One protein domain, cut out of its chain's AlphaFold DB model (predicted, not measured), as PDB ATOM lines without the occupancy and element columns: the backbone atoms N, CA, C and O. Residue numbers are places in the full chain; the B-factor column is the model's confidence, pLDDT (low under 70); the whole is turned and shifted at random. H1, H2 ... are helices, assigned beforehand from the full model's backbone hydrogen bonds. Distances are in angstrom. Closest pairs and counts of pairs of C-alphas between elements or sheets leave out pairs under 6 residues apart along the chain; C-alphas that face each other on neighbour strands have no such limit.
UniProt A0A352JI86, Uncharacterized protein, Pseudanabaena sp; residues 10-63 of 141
ATOM      1  N   ARG A  10      -7.705  -6.231  15.959       80.25
ATOM      2  CA  ARG A  10      -6.486  -5.653  15.381       80.25
ATOM      3  C   ARG A  10      -5.363  -6.667  15.507       80.25
ATOM      4  O   ARG A  10      -5.037  -7.077  16.617       80.25
ATOM      5  N   LEU A  11      -4.782  -7.039  14.374       81.50
ATOM      6  CA  LEU A  11      -3.656  -7.958  14.310       81.50
ATOM      7  C   LEU A  11      -2.383  -7.188  13.932       81.50
ATOM      8  O   LEU A  11      -2.456  -6.261  13.119       81.50
ATOM      9  N   PRO A  12      -1.228  -7.559  14.503       89.50
ATOM     10  CA  PRO A  12       0.076  -7.176  13.977       89.50
ATOM     11  C   PRO A  12       0.206  -7.519  12.483       89.50
ATOM     12  O   PRO A  12      -0.396  -8.481  12.003       89.50
ATOM     13  N   LEU A  13       0.956  -6.707  11.732       89.06
ATOM     14  CA  LEU A  13       1.028  -6.813  10.268       89.06
ATOM     15  C   LEU A  13       1.666  -8.131   9.802       89.06
ATOM     16  O   LEU A  13       1.226  -8.720   8.822       89.06
ATOM     17  N   ASP A  14       2.683  -8.594  10.516       92.56
ATOM     18  CA  ASP A  14       3.328  -9.895  10.337       92.56
ATOM     19  C   ASP A  14       2.328 -11.046  10.490       92.56
ATOM     20  O   ASP A  14       2.206 -11.872   9.586       92.56
ATOM     21  N   LEU A  15       1.537 -11.039  11.566       86.62
ATOM     22  CA  LEU A  15       0.512 -12.056  11.804       86.62
ATOM     23  C   LEU A  15      -0.600 -12.005  10.745       86.62
ATOM     24  O   LEU A  15      -1.083 -13.038  10.289       86.62
ATOM     25  N   LEU A  16      -1.002 -10.804  10.319       87.75
ATOM     26  CA  LEU A  16      -1.976 -10.636   9.240       87.75
ATOM     27  C   LEU A  16      -1.450 -11.203   7.912       87.75
ATOM     28  O   LEU A  16      -2.201 -11.845   7.180       87.75
ATOM     29  N   ASN A  17      -0.168 -10.997   7.607       90.31
ATOM     30  CA  ASN A  17       0.470 -11.546   6.411       90.31
ATOM     31  C   ASN A  17       0.559 -13.075   6.464       90.31
ATOM     32  O   ASN A  17       0.270 -13.731   5.468       90.31
ATOM     33  N   GLU A  18       0.903 -13.648   7.618       89.94
ATOM     34  CA  GLU A  18       0.926 -15.101   7.816       89.94
ATOM     35  C   GLU A  18      -0.461 -15.719   7.593       89.94
ATOM     36  O   GLU A  18      -0.603 -16.686   6.842       89.94
ATOM     37  N   LEU A  19      -1.506 -15.110   8.161       88.88
ATOM     38  CA  LEU A  19      -2.888 -15.563   7.985       88.88
ATOM     39  C   LEU A  19      -3.377 -15.418   6.538       88.88
ATOM     40  O   LEU A  19      -4.102 -16.288   6.056       88.88
ATOM     41  N   ASN A  20      -2.978 -14.355   5.834       87.94
ATOM     42  CA  ASN A  20      -3.275 -14.180   4.408       87.94
ATOM     43  C   ASN A  20      -2.639 -15.286   3.558       87.94
ATOM     44  O   ASN A  20      -3.308 -15.853   2.691       87.94
ATOM     45  N   THR A  21      -1.371 -15.608   3.820       90.19
ATOM     46  CA  THR A  21      -0.651 -16.687   3.132       90.19
ATOM     47  C   THR A  21      -1.322 -18.030   3.399       90.19
ATOM     48  O   THR A  21      -1.734 -18.697   2.454       90.19
ATOM     49  N   TYR A  22      -1.560 -18.372   4.672       87.62
ATOM     50  CA  TYR A  22      -2.235 -19.618   5.050       87.62
ATOM     51  C   TYR A  22      -3.612 -19.747   4.382       87.62
ATOM     52  O   TYR A  22      -3.938 -20.787   3.811       87.62
ATOM     53  N   ALA A  23      -4.421 -18.680   4.408       86.50
ATOM     54  CA  ALA A  23      -5.736 -18.670   3.775       86.50
ATOM     55  C   ALA A  23      -5.649 -18.902   2.259       86.50
ATOM     56  O   ALA A  23      -6.437 -19.666   1.706       86.50
ATOM     57  N   THR A  24      -4.695 -18.258   1.587       84.69
ATOM     58  CA  THR A  24      -4.516 -18.366   0.133       84.69
ATOM     59  C   THR A  24      -4.046 -19.764  -0.263       84.69
ATOM     60  O   THR A  24      -4.659 -20.386  -1.132       84.69
ATOM     61  N   ASP A  25      -3.036 -20.296   0.427       85.12
ATOM     62  CA  ASP A  25      -2.458 -21.620   0.167       85.12
ATOM     63  C   ASP A  25      -3.484 -22.742   0.351       85.12
ATOM     64  O   ASP A  25      -3.504 -23.727  -0.390       85.12
ATOM     65  N   LYS A  26      -4.388 -22.577   1.322       81.44
ATOM     66  CA  LYS A  26      -5.473 -23.525   1.605       81.44
ATOM     67  C   LYS A  26      -6.743 -23.266   0.785       81.44
ATOM     68  O   LYS A  26      -7.758 -23.931   0.998       81.44
ATOM     69  N   GLY A  27      -6.724 -22.305  -0.141       80.44
ATOM     70  CA  GLY A  27      -7.876 -21.957  -0.977       80.44
ATOM     71  C   GLY A  27      -9.064 -21.379  -0.194       80.44
ATOM     72  O   GLY A  27     -10.203 -21.418  -0.664       80.44
ATOM     73  N   MET A  28      -8.824 -20.844   1.003       80.25
ATOM     74  CA  MET A  28      -9.810 -20.184   1.857       80.25
ATOM     75  C   MET A  28     -10.028 -18.741   1.388       80.25
ATOM     76  O   MET A  28      -9.665 -17.786   2.070       80.25
ATOM     77  N   VAL A  29     -10.630 -18.574   0.210       77.19
ATOM     78  CA  VAL A  29     -10.891 -17.265  -0.410       77.19
ATOM     79  C   VAL A  29     -12.389 -16.955  -0.362       77.19
ATOM     80  O   VAL A  29     -13.219 -17.798  -0.709       77.19
ATOM     81  N   ARG A  30     -12.760 -15.740   0.058       69.81
ATOM     82  CA  ARG A  30     -14.141 -15.239   0.061       69.81
ATOM     83  C   ARG A  30     -14.215 -13.954  -0.757       69.81
ATOM     84  O   ARG A  30     -13.569 -12.971  -0.427       69.81
ATOM     85  N   SER A  31     -15.029 -13.958  -1.812       72.31
ATOM     86  CA  SER A  31     -15.244 -12.789  -2.685       72.31
ATOM     87  C   SER A  31     -13.972 -12.220  -3.337       72.31
ATOM     88  O   SER A  31     -13.952 -11.052  -3.702       72.31
ATOM     89  N   GLY A  32     -12.942 -13.051  -3.522       72.38
ATOM     90  CA  GLY A  32     -11.660 -12.654  -4.116       72.38
ATOM     91  C   GLY A  32     -10.560 -12.345  -3.100       72.38
ATOM     92  O   GLY A  32      -9.396 -12.351  -3.482       72.38
ATOM     93  N   ASP A  33     -10.906 -12.190  -1.820       78.94
ATOM     94  CA  ASP A  33      -9.958 -11.895  -0.744       78.94
ATOM     95  C   ASP A  33      -9.741 -13.104   0.176       78.94
ATOM     96  O   ASP A  33     -10.606 -13.976   0.326       78.94
ATOM     97  N   ALA A  34      -8.582 -13.154   0.829       81.25
ATOM     98  CA  ALA A  34      -8.269 -14.165   1.832       81.25
ATOM     99  C   ALA A  34      -9.274 -14.134   3.003       81.25
ATOM    100  O   ALA A  34      -9.527 -13.098   3.624       81.25
ATOM    101  N   ASN A  35      -9.847 -15.291   3.348       83.94
ATOM    102  CA  ASN A  35     -10.774 -15.434   4.468       83.94
ATOM    103  C   ASN A  35     -10.010 -15.585   5.794       83.94
ATOM    104  O   ASN A  35      -9.891 -16.685   6.336       83.94
ATOM    105  N   ILE A  36      -9.529 -14.462   6.336       85.00
ATOM    106  CA  ILE A  36      -8.743 -14.416   7.582       85.00
ATOM    107  C   ILE A  36      -9.470 -15.070   8.764       85.00
ATOM    108  O   ILE A  36      -8.866 -15.823   9.524       85.00
ATOM    109  N   GLY A  37     -10.781 -14.843   8.902       79.06
ATOM    110  CA  GLY A  37     -11.571 -15.475   9.963       79.06
ATOM    111  C   GLY A  37     -11.604 -17.003   9.841       79.06
ATOM    112  O   GLY A  37     -11.487 -17.703  10.842       79.06
ATOM    113  N   GLY A  38     -11.705 -17.520   8.612       78.44
ATOM    114  CA  GLY A  38     -11.626 -18.957   8.337       78.44
ATOM    115  C   GLY A  38     -10.251 -19.547   8.650       78.44
ATOM    116  O   GLY A  38     -10.182 -20.600   9.277       78.44
ATOM    117  N   ALA A  39      -9.175 -18.842   8.292       83.44
ATOM    118  CA  ALA A  39      -7.804 -19.265   8.578       83.44
ATOM    119  C   ALA A  39      -7.512 -19.340  10.082       83.44
ATOM    120  O   ALA A  39      -6.959 -20.332  10.548       83.44
ATOM    121  N   ILE A  40      -7.952 -18.344  10.861       81.75
ATOM    122  CA  ILE A  40      -7.816 -18.369  12.327       81.75
ATOM    123  C   ILE A  40      -8.512 -19.607  12.907       81.75
ATOM    124  O   ILE A  40      -7.928 -20.323  13.718       81.75
ATOM    125  N   ILE A  41      -9.745 -19.890  12.476       77.19
ATOM    126  CA  ILE A  41     -10.502 -21.056  12.952       77.19
ATOM    127  C   ILE A  41      -9.805 -22.364  12.557       77.19
ATOM    128  O   ILE A  41      -9.723 -23.272  13.382       77.19
ATOM    129  N   ALA A  42      -9.287 -22.459  11.330       79.00
ATOM    130  CA  ALA A  42      -8.570 -23.638  10.846       79.00
ATOM    131  C   ALA A  42      -7.337 -23.942  11.701       79.00
ATOM    132  O   ALA A  42      -7.187 -25.058  12.188       79.00
ATOM    133  N   ILE A  43      -6.510 -22.923  11.953       80.88
ATOM    134  CA  ILE A  43      -5.289 -23.045  12.754       80.88
ATOM    135  C   ILE A  43      -5.624 -23.468  14.186       80.88
ATOM    136  O   ILE A  43      -4.935 -24.309  14.761       80.88
ATOM    137  N   LEU A  44      -6.684 -22.908  14.778       75.88
ATOM    138  CA  LEU A  44      -7.116 -23.305  16.117       75.88
ATOM    139  C   LEU A  44      -7.594 -24.765  16.148       75.88
ATOM    140  O   LEU A  44      -7.228 -25.497  17.064       75.88
ATOM    141  N   LYS A  45      -8.362 -25.205  15.145       73.19
ATOM    142  CA  LYS A  45      -8.837 -26.594  15.020       73.19
ATOM    143  C   LYS A  45      -7.701 -27.596  14.850       73.19
ATOM    144  O   LYS A  45      -7.638 -28.565  15.599       73.19
ATOM    145  N   GLU A  46      -6.790 -27.322  13.924       75.50
ATOM    146  CA  GLU A  46      -5.630 -28.170  13.642       75.50
ATOM    147  C   GLU A  46      -4.723 -28.282  14.876       75.50
ATOM    148  O   GLU A  46      -4.279 -29.365  15.241       75.50
ATOM    149  N   ARG A  47      -4.479 -27.165  15.572       72.69
ATOM    150  CA  ARG A  47      -3.498 -27.121  16.662       72.69
ATOM    151  C   ARG A  47      -4.009 -27.644  18.002       72.69
ATOM    152  O   ARG A  47      -3.201 -28.117  18.798       72.69
ATOM    153  N   PHE A  48      -5.301 -27.492  18.285       68.44
ATOM    154  CA  PHE A  48      -5.854 -27.782  19.614       68.44
ATOM    155  C   PHE A  48      -6.893 -28.906  19.629       68.44
ATOM    156  O   PHE A  48      -7.165 -29.432  20.704       68.44
ATOM    157  N   PHE A  49      -7.464 -29.282  18.480       64.56
ATOM    158  CA  PHE A  49      -8.582 -30.233  18.416       64.56
ATOM    159  C   PHE A  49      -8.335 -31.421  17.478       64.56
ATOM    160  O   PHE A  49      -9.203 -32.283  17.387       64.56
ATOM    161  N   ASP A  50      -7.180 -31.484  16.800       65.19
ATOM    162  CA  ASP A  50      -6.835 -32.534  15.821       65.19
ATOM    163  C   ASP A  50      -7.931 -32.707  14.737       65.19
ATOM    164  O   ASP A  50      -8.174 -33.785  14.191       65.19
ATOM    165  N   GLU A  51      -8.651 -31.615  14.446       61.62
ATOM    166  CA  GLU A  51      -9.756 -31.568  13.490       61.62
ATOM    167  C   GLU A  51      -9.282 -31.084  12.113       61.62
ATOM    168  O   GLU A  51      -8.397 -30.238  11.997       61.62
ATOM    169  N   SER A  52      -9.933 -31.574  11.050       59.09
ATOM    170  CA  SER A  52      -9.649 -31.159   9.669       59.09
ATOM    171  C   SER A  52      -9.791 -29.642   9.474       59.09
ATOM    172  O   SER A  52     -10.786 -29.027   9.861       59.09
ATOM    173  N   ASP A  53      -8.828 -29.077   8.747       58.38
ATOM    174  CA  ASP A  53      -8.737 -27.689   8.277       58.38
ATOM    175  C   ASP A  53      -9.792 -27.300   7.217       58.38
ATOM    176  O   ASP A  53      -9.743 -26.213   6.640       58.38
ATOM    177  N   ASN A  54     -10.785 -28.156   6.957       57.78
ATOM    178  CA  ASN A  54     -11.872 -27.894   6.019       57.78
ATOM    179  C   ASN A  54     -12.863 -26.855   6.577       57.78
ATOM    180  O   ASN A  54     -13.959 -27.181   7.027       57.78
ATOM    181  N   VAL A  55     -12.502 -25.574   6.479       56.81
ATOM    182  CA  VAL A  55     -13.359 -24.427   6.848       56.81
ATOM    183  C   VAL A  55     -14.132 -23.869   5.641       56.81
ATOM    184  O   VAL A  55     -14.585 -22.721   5.655       56.81
ATOM    185  N   LYS A  56     -14.318 -24.665   4.570       52.88
ATOM    186  CA  LYS A  56     -15.313 -24.344   3.525       52.88
ATOM    187  C   LYS A  56     -16.628 -24.107   4.245       52.88
ATOM    188  O   LYS A  56     -17.009 -25.000   4.978       52.88
ATOM    189  N   GLN A  57     -17.253 -22.934   4.083       46.03
ATOM    190  CA  GLN A  57     -18.470 -22.510   4.795       46.03
ATOM    191  C   GLN A  57     -19.453 -23.673   5.007       46.03
ATOM    192  O   GLN A  57     -20.333 -23.919   4.186       46.03
ATOM    193  N   VAL A  58     -19.300 -24.393   6.115       44.38
ATOM    194  CA  VAL A  58     -20.286 -25.353   6.575       44.38
ATOM    195  C   VAL A  58     -21.170 -24.527   7.481       44.38
ATOM    196  O   VAL A  58     -20.690 -23.882   8.412       44.38
ATOM    197  N   SER A  59     -22.459 -24.497   7.178       44.38
ATOM    198  CA  SER A  59     -23.498 -23.745   7.883       44.38
ATOM    199  C   SER A  59     -23.734 -24.195   9.332       44.38
ATOM    200  O   SER A  59     -24.818 -23.975   9.864       44.38
ATOM    201  N   ASN A  60     -22.765 -24.840   9.978       52.28
ATOM    202  CA  ASN A  60     -22.921 -25.379  11.316       52.28
ATOM    203  C   ASN A  60     -22.120 -24.543  12.305       52.28
ATOM    204  O   ASN A  60     -20.913 -24.367  12.156       52.28
ATOM    205  N   ASN A  61     -22.847 -24.034  13.303       55.03
ATOM    206  CA  ASN A  61     -22.371 -23.302  14.471       55.03
ATOM    207  C   ASN A  61     -21.109 -23.942  15.066       55.03
ATOM    208  O   ASN A  61     -21.192 -24.822  15.924       55.03
ATOM    209  N   VAL A  62     -19.936 -23.476  14.644       57.56
ATOM    210  CA  VAL A  62     -18.696 -23.710  15.379       57.56
ATOM    211  C   VAL A  62     -18.810 -22.893  16.661       57.56
ATOM    212  O   VAL A  62     -18.900 -21.666  16.611       57.56
ATOM    213  N   ASN A  63     -18.862 -23.571  17.806       67.69
ATOM    214  CA  ASN A  63     -18.908 -22.915  19.105       67.69
ATOM    215  C   ASN A  63     -17.508 -22.378  19.446       67.69
ATOM    216  O   ASN A  63     -16.702 -23.061  20.077       67.69
TER     217      ASN A  63
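What this domain is: This is residues 10 to 63 of the 141 residues of an uncharacterized protein of Pseudanabaena sp (UniProt A0A352JI86). Two helices of similar length, H1 and H2, meet as a V at about a right angle, the first part of H2 packing on H1. The loop between them, residues 26 to 35, holds a small paired turn, and after H2 the tail, residues 50 to 63, folds back past H2 and then swings away from it. The printed part has 54 residues with two named helices, H1 then H2, and no named strand; the class is all helix. The whole is compact, with a radius of gyration of the C-alphas of 11.1 A and spans of 28 by 25 by 20 A.

Where its parts are: Start at Arg 10 and go on to C-alpha 13 at (1.028, -6.813, 10.268), where H1, residues 13 to 25, begins; it runs 18.3 A to C-alpha 25. After a short link of 10 residues, find C-alpha 36 at (-8.743, -14.416, 7.582), where H2, residues 36 to 49, begins; it runs 19.2 A to C-alpha 49 at (-8.582, -30.233, 18.416).

How they stand to each other: Look at Ala 23 and Ala 39: their C-alphas, the closest of H1 and H2, are 5.3 A apart. The two helices touch, H2 with residues 36 to 40 alone, and their lines are about perpendicular, at 83 degrees. In the link, residues 29 to 30 pair with residues 33 to 34, antiparallel. In both H1 and H2 every O i to N i+4 pair is within hydrogen-bond range.

The domain as a whole: The two C-alphas farthest apart, those of Asp 14 and Asn 60, are 30.5 A apart. The printed part has no cut, and residues 50 to 63 form a long stretch with no named element. In the B-factor column you find a mean pLDDT of the printed part of 74.6, with residue 30 and residues 48 to 63 under 70.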